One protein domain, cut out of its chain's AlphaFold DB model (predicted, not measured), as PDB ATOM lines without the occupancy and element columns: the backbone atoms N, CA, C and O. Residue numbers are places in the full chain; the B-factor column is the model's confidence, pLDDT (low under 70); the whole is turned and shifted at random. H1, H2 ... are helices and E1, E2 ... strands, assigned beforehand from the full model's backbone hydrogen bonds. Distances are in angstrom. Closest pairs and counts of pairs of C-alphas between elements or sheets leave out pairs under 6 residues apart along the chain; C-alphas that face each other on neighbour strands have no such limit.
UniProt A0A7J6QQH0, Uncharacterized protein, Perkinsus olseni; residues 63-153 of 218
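This is residues 63 to 153 of the 218 residues of an uncharacterized protein of Perkinsus olseni (UniProt A0A7J6QQH0). A twisted antiparallel sheet of four strands makes a wall, with helices H2 and H3 packed over one of its faces, both running across the strands. H1 only grazes the sheet, and the short strand E1 folds back beside edge strand E2. The printed part has 91 residues, with five named strands and then three named helices along the chain; the sheet's order is E2, E3, E4, E5, and the class is mixed, helices and strands. The whole is compact, with a radius of gyration of the C-alphas of 12.9 A, and only just elongated, spanning 39 by 26 by 23 A.

E1, residues 63 to 65, pairs with no named strand; its closest C-alpha to E2, residues 69 to 75, is that of Val 63, 6.1 A from that of Ile 71. E2 forms an antiparallel hairpin with E3, residues 82 to 88, where N 72 and O 85 are 2.9 A apart, within hydrogen-bond range. E3 forms another with E4, residues 97 to 104, where N 86 and O 99 are within range at 2.8 A. E4 and E5, residues 112 to 114, form a third, with N 100 and O 113 at 2.8 A. These four strands are a meander, each the antiparallel neighbour of the one before. H1, residues 117 to 121, only grazes the sheet; the closest C-alphas of H1 and E4 are those of Ala 120 and Val 98, 5.9 A apart. H2, residues 130 to 136, is on the sheet over E2 at a height of 9.2 A and runs across the strands, at 68 degrees to E2 on the local plane; the closest C-alphas of the two are those of Cys 130 and Cys 72, 5.3 A apart. H1 and H2 are close but not clearly touching, with the C-alphas of Leu 119 and Lys 136 7.2 A apart. H3, residues 145 to 152, is on the same face as H2, at a height of 9.6 A, only just over E2 and E3 with 3 of its C-alphas on each. H2 and H3 are apart. In H1, H2 and H3 every O i to N i+4 pair is within hydrogen-bond range.

E1 begins at C-alpha 63, (17.172, 12.096, -0.993), and is 7.0 A long. E2, E3 and E4 measure 20.2 A, 19.6 A and 21.7 A from first to last C-alpha, and E5 6.9 A. E4 begins at C-alpha 97, (30.201, 8.171, 9.907). H1 measures 5.9 A, H2 10.0 A and H3 10.5 A, and H3 ends at C-alpha 152, (10.418, 9.299, 22.270).

The two C-alphas farthest apart are those of Asp 78 and Gly 92, at 40.8 A. The printed part has no cut and no long link. Its mean pLDDT is 76.9; residues 63 to 67, 108, 117, 141 to 144 and 153 are under 70.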
ATOM      1  N   VAL A  63      17.463  10.663  -0.823       51.16
ATOM      2  CA  VAL A  63      17.172  12.096  -0.993       51.16
ATOM      3  C   VAL A  63      18.322  12.806  -1.703       51.16
ATOM      4  O   VAL A  63      18.091  13.814  -2.368       51.16
ATOM      5  N   LYS A  64      19.549  12.294  -1.545       49.91
ATOM      6  CA  LYS A  64      20.782  12.758  -2.188       49.91
ATOM      7  C   LYS A  64      21.800  11.617  -2.185       49.91
ATOM      8  O   LYS A  64      22.133  11.139  -1.100       49.91
ATOM      9  N   ASP A  65      22.309  11.258  -3.358       51.44
ATOM     10  CA  ASP A  65      23.537  10.477  -3.507       51.44
ATOM     11  C   ASP A  65      24.625  11.418  -4.025       51.44
ATOM     12  O   ASP A  65      24.506  12.017  -5.096       51.44
ATOM     13  N   GLY A  66      25.618  11.669  -3.178       54.59
ATOM     14  CA  GLY A  66      26.764  12.522  -3.490       54.59
ATOM     15  C   GLY A  66      28.070  11.739  -3.539       54.59
ATOM     16  O   GLY A  66      29.108  12.311  -3.203       54.59
ATOM     17  N   GLY A  67      28.016  10.430  -3.823       65.69
ATOM     18  CA  GLY A  67      29.129   9.484  -3.706       65.69
ATOM     19  C   GLY A  67      29.526   9.231  -2.251       65.69
ATOM     20  O   GLY A  67      29.366   8.142  -1.723       65.69
ATOM     21  N   LYS A  68      29.969  10.274  -1.546       70.56
ATOM     22  CA  LYS A  68      30.456  10.232  -0.158       70.56
ATOM     23  C   LYS A  68      29.406  10.578   0.903       70.56
ATOM     24  O   LYS A  68      29.731  10.743   2.078       70.56
ATOM     25  N   PHE A  69      28.147  10.738   0.512       78.75
ATOM     26  CA  PHE A  69      27.063  11.115   1.414       78.75
ATOM     27  C   PHE A  69      25.753  10.464   0.981       78.75
ATOM     28  O   PHE A  69      25.358  10.628  -0.173       78.75
ATOM     29  N   LYS A  70      25.084   9.766   1.907       79.69
ATOM     30  CA  LYS A  70      23.807   9.073   1.680       79.69
ATOM     31  C   LYS A  70      22.831   9.330   2.830       79.69
ATOM     32  O   LYS A  70      23.230   9.361   3.993       79.69
ATOM     33  N   ILE A  71      21.541   9.497   2.526       81.62
ATOM     34  CA  ILE A  71      20.483   9.685   3.536       81.62
ATOM     35  C   ILE A  71      19.340   8.698   3.308       81.62
ATOM     36  O   ILE A  71      18.738   8.689   2.238       81.62
ATOM     37  N   CYS A  72      18.967   7.972   4.361       82.12
ATOM     38  CA  CYS A  72      17.793   7.108   4.408       82.12
ATOM     39  C   CYS A  72      16.736   7.690   5.345       82.12
ATOM     40  O   CYS A  72      16.990   7.852   6.536       82.12
ATOM     41  N   ARG A  73      15.532   7.976   4.844       82.50
ATOM     42  CA  ARG A  73      14.428   8.523   5.655       82.50
ATOM     43  C   ARG A  73      13.394   7.466   6.018       82.50
ATOM     44  O   ARG A  73      13.101   6.592   5.209       82.50
ATOM     45  N   ALA A  74      12.819   7.588   7.209       79.06
ATOM     46  CA  ALA A  74      11.624   6.871   7.630       79.06
ATOM     47  C   ALA A  74      10.636   7.858   8.254       79.06
ATOM     48  O   ALA A  74      11.007   8.734   9.037       79.06
ATOM     49  N   ALA A  75       9.366   7.709   7.899       81.62
ATOM     50  CA  ALA A  75       8.283   8.520   8.425       81.62
ATOM     51  C   ALA A  75       7.129   7.623   8.862       81.62
ATOM     52  O   ALA A  75       6.856   6.601   8.228       81.62
ATOM     53  N   SER A  76       6.449   8.030   9.929       76.56
ATOM     54  CA  SER A  76       5.186   7.431  10.325       76.56
ATOM     55  C   SER A  76       4.093   7.811   9.334       76.56
ATOM     56  O   SER A  76       4.159   8.865   8.693       76.56
ATOM     57  N   THR A  77       3.057   6.984   9.216       70.00
ATOM     58  CA  THR A  77       1.946   7.250   8.288       70.00
ATOM     59  C   THR A  77       1.155   8.504   8.611       70.00
ATOM     60  O   THR A  77       0.696   9.188   7.706       70.00
ATOM     61  N   ASP A  78       1.038   8.847   9.890       71.50
ATOM     62  CA  ASP A  78       0.429  10.097  10.342       71.50
ATOM     63  C   ASP A  78       1.366  11.310  10.175       71.50
ATOM     64  O   ASP A  78       0.996  12.443  10.488       71.50
ATOM     65  N   GLY A  79       2.598  11.092   9.702       70.62
ATOM     66  CA  GLY A  79       3.589  12.133   9.457       70.62
ATOM     67  C   GLY A  79       3.988  12.913  10.711       70.62
ATOM     68  O   GLY A  79       4.504  14.032  10.586       70.62
ATOM     69  N   LYS A  80       3.719  12.370  11.906       76.31
ATOM     70  CA  LYS A  80       4.086  12.966  13.199       76.31
ATOM     71  C   LYS A  80       5.522  12.650  13.590       76.31
ATOM     72  O   LYS A  80       6.160  13.508  14.191       76.31
ATOM     73  N   TYR A  81       6.022  11.482  13.196       79.50
ATOM     74  CA  TYR A  81       7.380  11.030  13.470       79.50
ATOM     75  C   TYR A  81       8.157  10.907  12.162       79.50
ATOM     76  O   TYR A  81       7.724  10.215  11.242       79.50
ATOM     77  N   LYS A  82       9.287  11.603  12.057       83.94
ATOM     78  CA  LYS A  82      10.188  11.550  10.902       83.94
ATOM     79  C   LYS A  82      11.623  11.484  11.391       83.94
ATOM     80  O   LYS A  82      12.062  12.365  12.129       83.94
ATOM     81  N   LEU A  83      12.339  10.456  10.954       81.88
ATOM     82  CA  LEU A  83      13.750  10.242  11.244       81.88
ATOM     83  C   LEU A  83      14.523  10.071   9.937       81.88
ATOM     84  O   LEU A  83      14.003   9.555   8.945       81.88
ATOM     85  N   ALA A  84      15.788  10.466   9.951       83.56
ATOM     86  CA  ALA A  84      16.714  10.243   8.856       83.56
ATOM     87  C   ALA A  84      18.021   9.654   9.387       83.56
ATOM     88  O   ALA A  84      18.585  10.164  10.346       83.56
ATOM     89  N   VAL A  85      18.518   8.600   8.750       84.06
ATOM     90  CA  VAL A  85      19.878   8.102   8.952       84.06
ATOM     91  C   VAL A  85      20.750   8.743   7.882       84.06
ATOM     92  O   VAL A  85      20.527   8.523   6.692       84.06
ATOM     93  N   GLN A  86      21.719   9.549   8.292       85.44
ATOM     94  CA  GLN A  86      22.719  10.152   7.418       85.44
ATOM     95  C   GLN A  86      24.020   9.361   7.531       85.44
ATOM     96  O   GLN A  86      24.508   9.142   8.638       85.44
ATOM     97  N   ARG A  87      24.586   8.952   6.397       85.25
ATOM     98  CA  ARG A  87      25.916   8.351   6.304       85.25
ATOM     99  C   ARG A  87      26.819   9.286   5.512       85.25
ATOM    100  O   ARG A  87      26.465   9.678   4.401       85.25
ATOM    101  N   THR A  88      27.986   9.598   6.056       84.62
ATOM    102  CA  THR A  88      28.981  10.453   5.402       84.62
ATOM    103  C   THR A  88      30.344   9.789   5.463       84.62
ATOM    104  O   THR A  88      30.771   9.391   6.540       84.62
ATOM    105  N   LEU A  89      31.046   9.727   4.340       82.75
ATOM    106  CA  LEU A  89      32.436   9.299   4.253       82.75
ATOM    107  C   LEU A  89      33.296  10.529   3.955       82.75
ATOM    108  O   LEU A  89      33.227  11.072   2.852       82.75
ATOM    109  N   LYS A  90      34.084  11.039   4.907       80.00
ATOM    110  CA  LYS A  90      34.938  12.191   4.581       80.00
ATOM    111  C   LYS A  90      36.111  11.761   3.704       80.00
ATOM    112  O   LYS A  90      36.547  10.614   3.696       80.00
ATOM    113  N   THR A  91      36.646  12.699   2.930       77.88
ATOM    114  CA  THR A  91      37.873  12.453   2.165       77.88
ATOM    115  C   THR A  91      39.027  12.145   3.119       77.88
ATOM    116  O   THR A  91      39.315  12.954   3.993       77.88
ATOM    117  N   GLY A  92      39.671  10.990   2.933       77.81
ATOM    118  CA  GLY A  92      40.740  10.497   3.806       77.81
ATOM    119  C   GLY A  92      40.270   9.536   4.904       77.81
ATOM    120  O   GLY A  92      41.112   8.903   5.526       77.81
ATOM    121  N   GLU A  93      38.957   9.381   5.114       78.44
ATOM    122  CA  GLU A  93      38.388   8.371   6.014       78.44
ATOM    123  C   GLU A  93      38.064   7.085   5.232       78.44
ATOM    124  O   GLU A  93      37.656   7.138   4.069       78.44
ATOM    125  N   THR A  94      38.250   5.926   5.869       79.62
ATOM    126  CA  THR A  94      37.887   4.604   5.323       79.62
ATOM    127  C   THR A  94      36.517   4.126   5.798       79.62
ATOM    128  O   THR A  94      35.958   3.200   5.217       79.62
ATOM    129  N   GLU A  95      35.973   4.758   6.840       83.94
ATOM    130  CA  GLU A  95      34.722   4.371   7.487       83.94
ATOM    131  C   GLU A  95      33.659   5.462   7.338       83.94
ATOM    132  O   GLU A  95      33.914   6.661   7.455       83.94
ATOM    133  N   TRP A  96      32.430   5.031   7.087       84.81
ATOM    134  CA  TRP A  96      31.253   5.878   7.040       84.81
ATOM    135  C   TRP A  96      30.850   6.294   8.452       84.81
ATOM    136  O   TRP A  96      30.500   5.456   9.283       84.81
ATOM    137  N   LYS A  97      30.789   7.601   8.695       84.38
ATOM    138  CA  LYS A  97      30.201   8.171   9.907       84.38
ATOM    139  C   LYS A  97      28.682   8.170   9.779       84.38
ATOM    140  O   LYS A  97      28.135   8.768   8.847       84.38
ATOM    141  N   VAL A  98      27.993   7.526  10.721       85.94
ATOM    142  CA  VAL A  98      26.532   7.371  10.701       85.94
ATOM    143  C   VAL A  98      25.883   8.208  11.801       85.94
ATOM    144  O   VAL A  98      26.257   8.139  12.970       85.94
ATOM    145  N   LYS A  99      24.877   9.001  11.432       85.38
ATOM    146  CA  LYS A  99      24.102   9.845  12.347       85.38
ATOM    147  C   LYS A  99      22.615   9.608  12.164       85.38
ATOM    148  O   LYS A  99      22.149   9.486  11.034       85.38
ATOM    149  N   LEU A 100      21.856   9.620  13.255       85.12
ATOM    150  CA  LEU A 100      20.404   9.726  13.194       85.12
ATOM    151  C   LEU A 100      19.966  11.166  13.431       85.12
ATOM    152  O   LEU A 100      20.453  11.833  14.338       85.12
ATOM    153  N   VAL A 101      19.013  11.621  12.632       83.44
ATOM    154  CA  VAL A 101      18.476  12.973  12.625       83.44
ATOM    155  C   VAL A 101      16.973  12.919  12.842       83.44
ATOM    156  O   VAL A 101      16.250  12.261  12.091       83.44
ATOM    157  N   GLY A 102      16.497  13.628  13.860       83.38
ATOM    158  CA  GLY A 102      15.081  13.810  14.141       83.38
ATOM    159  C   GLY A 102      14.475  14.897  13.268       83.38
ATOM    160  O   GLY A 102      14.454  16.050  13.663       83.38
ATOM    161  N   GLU A 103      13.945  14.574  12.089       77.56
ATOM    162  CA  GLU A 103      13.285  15.578  11.236       77.56
ATOM    163  C   GLU A 103      11.929  16.032  11.794       77.56
ATOM    164  O   GLU A 103      11.487  17.147  11.519       77.56
ATOM    165  N   LYS A 104      11.241  15.170  12.552       79.44
ATOM    166  CA  LYS A 104      10.009  15.511  13.271       79.44
ATOM    167  C   LYS A 104       9.813  14.534  14.428       79.44
ATOM    168  O   LYS A 104       9.402  13.405  14.202       79.44
ATOM    169  N   CYS A 105      10.124  14.949  15.652       79.81
ATOM    170  CA  CYS A 105      10.008  14.111  16.859       79.81
ATOM    171  C   CYS A 105       9.553  14.944  18.073       79.81
ATOM    172  O   CYS A 105      10.152  14.873  19.144       79.81
ATOM    173  N   GLY A 106       8.527  15.786  17.905       76.31
ATOM    174  CA  GLY A 106       8.128  16.748  18.942       76.31
ATOM    175  C   GLY A 106       9.249  17.754  19.217       76.31
ATOM    176  O   GLY A 106       9.821  18.297  18.267       76.31
ATOM    177  N   ASP A 107       9.600  17.938  20.489       72.69
ATOM    178  CA  ASP A 107      10.645  18.873  20.941       72.69
ATOM    179  C   ASP A 107      12.059  18.505  20.455       72.69
ATOM    180  O   ASP A 107      12.962  19.334  20.472       72.69
ATOM    181  N   LYS A 108      12.256  17.274  19.962       67.19
ATOM    182  CA  LYS A 108      13.546  16.762  19.457       67.19
ATOM    183  C   LYS A 108      13.732  16.954  17.944       67.19
ATOM    184  O   LYS A 108      14.502  16.247  17.294       67.19
ATOM    185  N   THR A 109      12.962  17.853  17.340       79.38
ATOM    186  CA  THR A 109      13.066  18.150  15.907       79.38
ATOM    187  C   THR A 109      14.350  18.937  15.616       79.38
ATOM    188  O   THR A 109      14.631  19.932  16.269       79.38
ATOM    189  N   GLY A 110      15.136  18.501  14.631       71.75
ATOM    190  CA  GLY A 110      16.467  19.025  14.312       71.75
ATOM    191  C   GLY A 110      17.605  18.411  15.135       71.75
ATOM    192  O   GLY A 110      18.767  18.720  14.879       71.75
ATOM    193  N   SER A 111      17.301  17.535  16.099       76.69
ATOM    194  CA  SER A 111      18.319  16.859  16.902       76.69
ATOM    195  C   SER A 111      19.068  15.815  16.076       76.69
ATOM    196  O   SER A 111      18.457  15.031  15.350       76.69
ATOM    197  N   ASN A 112      20.389  15.770  16.242       80.25
ATOM    198  CA  ASN A 112      21.263  14.790  15.606       80.25
ATOM    199  C   ASN A 112      21.962  13.965  16.685       80.25
ATOM    200  O   ASN A 112      22.433  14.524  17.674       80.25
ATOM    201  N   LYS A 113      22.079  12.657  16.471       77.50
ATOM    202  CA  LYS A 113      22.804  11.748  17.354       77.50
ATOM    203  C   LYS A 113      23.749  10.866  16.551       77.50
ATOM    204  O   LYS A 113      23.367  10.319  15.518       77.50
ATOM    205  N   GLU A 114      24.970  10.726  17.043       80.25
ATOM    206  CA  GLU A 114      25.917   9.742  16.532       80.25
ATOM    207  C   GLU A 114      25.525   8.343  17.010       80.25
ATOM    208  O   GLU A 114      25.110   8.146  18.154       80.25
ATOM    209  N   ILE A 115      25.557   7.387  16.090       79.12
ATOM    210  CA  ILE A 115      25.107   6.022  16.350       79.12
ATOM    211  C   ILE A 115      26.287   5.235  16.912       79.12
ATOM    212  O   ILE A 115      27.407   5.426  16.455       79.12
ATOM    213  N   ALA A 116      26.033   4.373  17.901       74.62
ATOM    214  CA  ALA A 116      27.069   3.543  18.509       74.62
ATOM    215  C   ALA A 116      27.842   2.741  17.448       74.62
ATOM    216  O   ALA A 116      27.241   2.243  16.491       74.62
ATOM    217  N   ASP A 117      29.150   2.590  17.663       69.06
ATOM    218  CA  ASP A 117      30.084   2.056  16.668       69.06
ATOM    219  C   ASP A 117      29.697   0.669  16.162       69.06
ATOM    220  O   ASP A 117      29.862   0.382  14.982       69.06
ATOM    221  N   ASP A 118      29.111  -0.189  16.997       75.44
ATOM    222  CA  ASP A 118      28.711  -1.531  16.563       75.44
ATOM    223  C   ASP A 118      27.546  -1.506  15.561       75.44
ATOM    224  O   ASP A 118      27.568  -2.236  14.570       75.44
ATOM    225  N   LEU A 119      26.575  -0.600  15.740       74.69
ATOM    226  CA  LEU A 119      25.537  -0.371  14.729       74.69
ATOM    227  C   LEU A 119      26.091   0.368  13.506       74.69
ATOM    228  O   LEU A 119      25.588   0.172  12.402       74.69
ATOM    229  N   ALA A 120      27.095   1.227  13.680       77.44
ATOM    230  CA  ALA A 120      27.724   1.932  12.570       77.44
ATOM    231  C   ALA A 120      28.579   0.994  11.698       77.44
ATOM    232  O   ALA A 120      28.552   1.132  10.475       77.44
ATOM    233  N   LYS A 121      29.277   0.011  12.286       80.62
ATOM    234  CA  LYS A 121      30.055  -1.038  11.592       80.62
ATOM    235  C   LYS A 121      29.185  -1.878  10.659       80.62
ATOM    236  O   LYS A 121      29.558  -2.163   9.528       80.62
ATOM    237  N   ASP A 122      27.979  -2.201  11.109       79.50
ATOM    238  CA  ASP A 122      26.973  -2.926  10.329       79.50
ATOM    239  C   ASP A 122      26.435  -2.145   9.116       79.50
ATOM    240  O   ASP A 122      25.764  -2.710   8.249       79.50
ATOM    241  N   LEU A 123      26.677  -0.834   9.076       81.62
ATOM    242  CA  LEU A 123      26.220   0.084   8.034       81.62
ATOM    243  C   LEU A 123      27.378   0.611   7.177       81.62
ATOM    244  O   LEU A 123      27.193   1.569   6.419       81.62
ATOM    245  N   GLN A 124      28.550  -0.017   7.286       83.44
ATOM    246  CA  GLN A 124      29.703   0.259   6.442       83.44
ATOM    247  C   GLN A 124      29.464  -0.299   5.039       83.44
ATOM    248  O   GLN A 124      29.070  -1.451   4.863       83.44
ATOM    249  N   GLY A 125      29.685   0.541   4.032       77.31
ATOM    250  CA  GLY A 125      29.515   0.179   2.630       77.31
ATOM    251  C   GLY A 125      28.772   1.248   1.840       77.31
ATOM    252  O   GLY A 125      27.896   1.954   2.348       77.31
ATOM    253  N   GLU A 126      29.132   1.373   0.571       73.25
ATOM    254  CA  GLU A 126      28.540   2.360  -0.328       73.25
ATOM    255  C   GLU A 126      27.105   1.964  -0.710       73.25
ATOM    256  O   GLU A 126      26.178   2.768  -0.584       73.25
ATOM    257  N   ASP A 127      26.880   0.687  -1.021       78.12
ATOM    258  CA  ASP A 127      25.613   0.179  -1.567       78.12
ATOM    259  C   ASP A 127      24.639  -0.385  -0.524       78.12
ATOM    260  O   ASP A 127      23.715  -1.127  -0.858       78.12
ATOM    261  N   VAL A 128      24.808  -0.048   0.761       78.88
ATOM    262  CA  VAL A 128      23.885  -0.520   1.806       78.88
ATOM    263  C   VAL A 128      22.493   0.094   1.581       78.88
ATOM    264  O   VAL A 128      22.347   1.317   1.727       78.88
ATOM    265  N   PRO A 129      21.455  -0.718   1.285       78.44
ATOM    266  CA  PRO A 129      20.138  -0.209   0.942       78.44
ATOM    267  C   PRO A 129      19.412   0.291   2.189       78.44
ATOM    268  O   PRO A 129      19.523  -0.276   3.279       78.44
ATOM    269  N   CYS A 130      18.580   1.317   2.031       76.75
ATOM    270  CA  CYS A 130      17.910   1.940   3.169       76.75
ATOM    271  C   CYS A 130      16.967   1.009   3.949       76.75
ATOM    272  O   CYS A 130      16.748   1.225   5.140       76.75
ATOM    273  N   LYS A 131      16.439  -0.048   3.318       77.31
ATOM    274  CA  LYS A 131      15.683  -1.095   4.022       77.31
ATOM    275  C   LYS A 131      16.553  -1.805   5.066       77.31
ATOM    276  O   LYS A 131      16.101  -2.007   6.187       77.31
ATOM    277  N   THR A 132      17.801  -2.127   4.723       80.00
ATOM    278  CA  THR A 132      18.773  -2.737   5.644       80.00
ATOM    279  C   THR A 132      19.161  -1.768   6.751       80.00
ATOM    280  O   THR A 132      19.192  -2.162   7.915       80.00
ATOM    281  N   VAL A 133      19.365  -0.490   6.412       81.81
ATOM    282  CA  VAL A 133      19.657   0.560   7.398       81.81
ATOM    283  C   VAL A 133      18.576   0.603   8.479       81.81
ATOM    284  O   VAL A 133      18.879   0.501   9.662       81.81
ATOM    285  N   TRP A 134      17.304   0.696   8.088       81.25
ATOM    286  CA  TRP A 134      16.197   0.775   9.044       81.25
ATOM    287  C   TRP A 134      15.907  -0.541   9.768       81.25
ATOM    288  O   TRP A 134      15.524  -0.508  10.939       81.25
ATOM    289  N   ALA A 135      16.166  -1.688   9.135       80.00
ATOM    290  CA  ALA A 135      16.065  -2.990   9.788       80.00
ATOM    291  C   ALA A 135      17.012  -3.111  10.995       80.00
ATOM    292  O   ALA A 135      16.618  -3.680  12.011       80.00
ATOM    293  N   LYS A 136      18.213  -2.510  10.947       81.88
ATOM    294  CA  LYS A 136      19.142  -2.470  12.097       81.88
ATOM    295  C   LYS A 136      18.586  -1.685  13.288       81.88
ATOM    296  O   LYS A 136      18.824  -2.051  14.433       81.88
ATOM    297  N   PHE A 137      17.765  -0.668  13.030       78.12
ATOM    298  CA  PHE A 137      17.025   0.058  14.070       78.12
ATOM    299  C   PHE A 137      15.697  -0.610  14.447       78.12
ATOM    300  O   PHE A 137      14.945  -0.050  15.247       78.12
ATOM    301  N   GLN A 138      15.410  -1.793  13.889       79.06
ATOM    302  CA  GLN A 138      14.149  -2.530  14.024       79.06
ATOM    303  C   GLN A 138      12.927  -1.728  13.543       79.06
ATOM    304  O   GLN A 138      11.804  -1.971  13.975       79.06
ATOM    305  N   VAL A 139      13.139  -0.758  12.648       75.75
ATOM    306  CA  VAL A 139      12.063   0.015  12.021       75.75
ATOM    307  C   VAL A 139      11.659  -0.696  10.736       75.75
ATOM    308  O   VAL A 139      12.226  -0.463   9.667       75.75
ATOM    309  N   THR A 140      10.682  -1.586  10.856       73.38
ATOM    310  CA  THR A 140      10.139  -2.381   9.750       73.38
ATOM    311  C   THR A 140       8.637  -2.155   9.609       73.38
ATOM    312  O   THR A 140       7.994  -1.597  10.499       73.38
ATOM    313  N   ALA A 141       8.066  -2.617   8.494       65.25
ATOM    314  CA  ALA A 141       6.618  -2.601   8.289       65.25
ATOM    315  C   ALA A 141       5.871  -3.379   9.392       65.25
ATOM    316  O   ALA A 141       4.797  -2.960   9.811       65.25
ATOM    317  N   ASP A 142       6.478  -4.455   9.899       66.25
ATOM    318  CA  ASP A 142       5.926  -5.307  10.958       66.25
ATOM    319  C   ASP A 142       6.095  -4.711  12.368       66.25
ATOM    320  O   ASP A 142       5.454  -5.162  13.315       66.25
ATOM    321  N   ASN A 143       6.945  -3.688  12.527       67.88
ATOM    322  CA  ASN A 143       7.180  -3.008  13.803       67.88
ATOM    323  C   ASN A 143       7.148  -1.470  13.658       67.88
ATOM    324  O   ASN A 143       8.162  -0.779  13.823       67.88
ATOM    325  N   PRO A 144       5.968  -0.896  13.361       65.69
ATOM    326  CA  PRO A 144       5.818   0.536  13.109       65.69
ATOM    327  C   PRO A 144       5.970   1.401  14.371       65.69
ATOM    328  O   PRO A 144       6.333   2.578  14.300       65.69
ATOM    329  N   SER A 145       5.717   0.828  15.550       75.06
ATOM    330  CA  SER A 145       5.860   1.506  16.842       75.06
ATOM    331  C   SER A 145       7.319   1.815  17.174       75.06
ATOM    332  O   SER A 145       7.579   2.775  17.906       75.06
ATOM    333  N   ARG A 146       8.276   1.084  16.585       79.56
ATOM    334  CA  ARG A 146       9.700   1.328  16.812       79.56
ATOM    335  C   ARG A 146      10.134   2.723  16.377       79.56
ATOM    336  O   ARG A 146      10.902   3.352  17.093       79.56
ATOM    337  N   LEU A 147       9.599   3.262  15.279       77.81
ATOM    338  CA  LEU A 147       9.931   4.624  14.838       77.81
ATOM    339  C   LEU A 147       9.554   5.676  15.894       77.81
ATOM    340  O   LEU A 147      10.338   6.573  16.201       77.81
ATOM    341  N   LYS A 148       8.358   5.537  16.478       80.38
ATOM    342  CA  LYS A 148       7.907   6.390  17.581       80.38
ATOM    343  C   LYS A 148       8.814   6.211  18.793       80.38
ATOM    344  O   LYS A 148       9.241   7.211  19.355       80.38
ATOM    345  N   ALA A 149       9.140   4.967  19.145       80.44
ATOM    346  CA  ALA A 149      10.024   4.659  20.260       80.44
ATOM    347  C   ALA A 149      11.393   5.342  20.103       80.44
ATOM    348  O   ALA A 149      11.817   6.027  21.018       80.44
ATOM    349  N   LEU A 150      12.029   5.293  18.928       78.12
ATOM    350  CA  LEU A 150      13.307   5.986  18.689       78.12
ATOM    351  C   LEU A 150      13.187   7.520  18.810       78.12
ATOM    352  O   LEU A 150      14.110   8.174  19.283       78.12
ATOM    353  N   CYS A 151      12.047   8.107  18.425       77.44
ATOM    354  CA  CYS A 151      11.784   9.533  18.656       77.44
ATOM    355  C   CYS A 151      11.566   9.857  20.151       77.44
ATOM    356  O   CYS A 151      11.959  10.927  20.618       77.44
ATOM    357  N   THR A 152      10.899   8.983  20.912       74.12
ATOM    358  CA  THR A 152      10.418   9.299  22.270       74.12
ATOM    359  C   THR A 152      11.289   8.757  23.397       74.12
ATOM    360  O   THR A 152      11.309   9.365  24.461       74.12
ATOM    361  N   GLU A 153      12.017   7.660  23.190       69.75
ATOM    362  CA  GLU A 153      12.841   7.012  24.213       69.75
ATOM    363  C   GLU A 153      13.913   7.974  24.746       69.75
ATOM    364  O   GLU A 153      14.590   8.689  23.999       69.75
TER     365      GLU A 153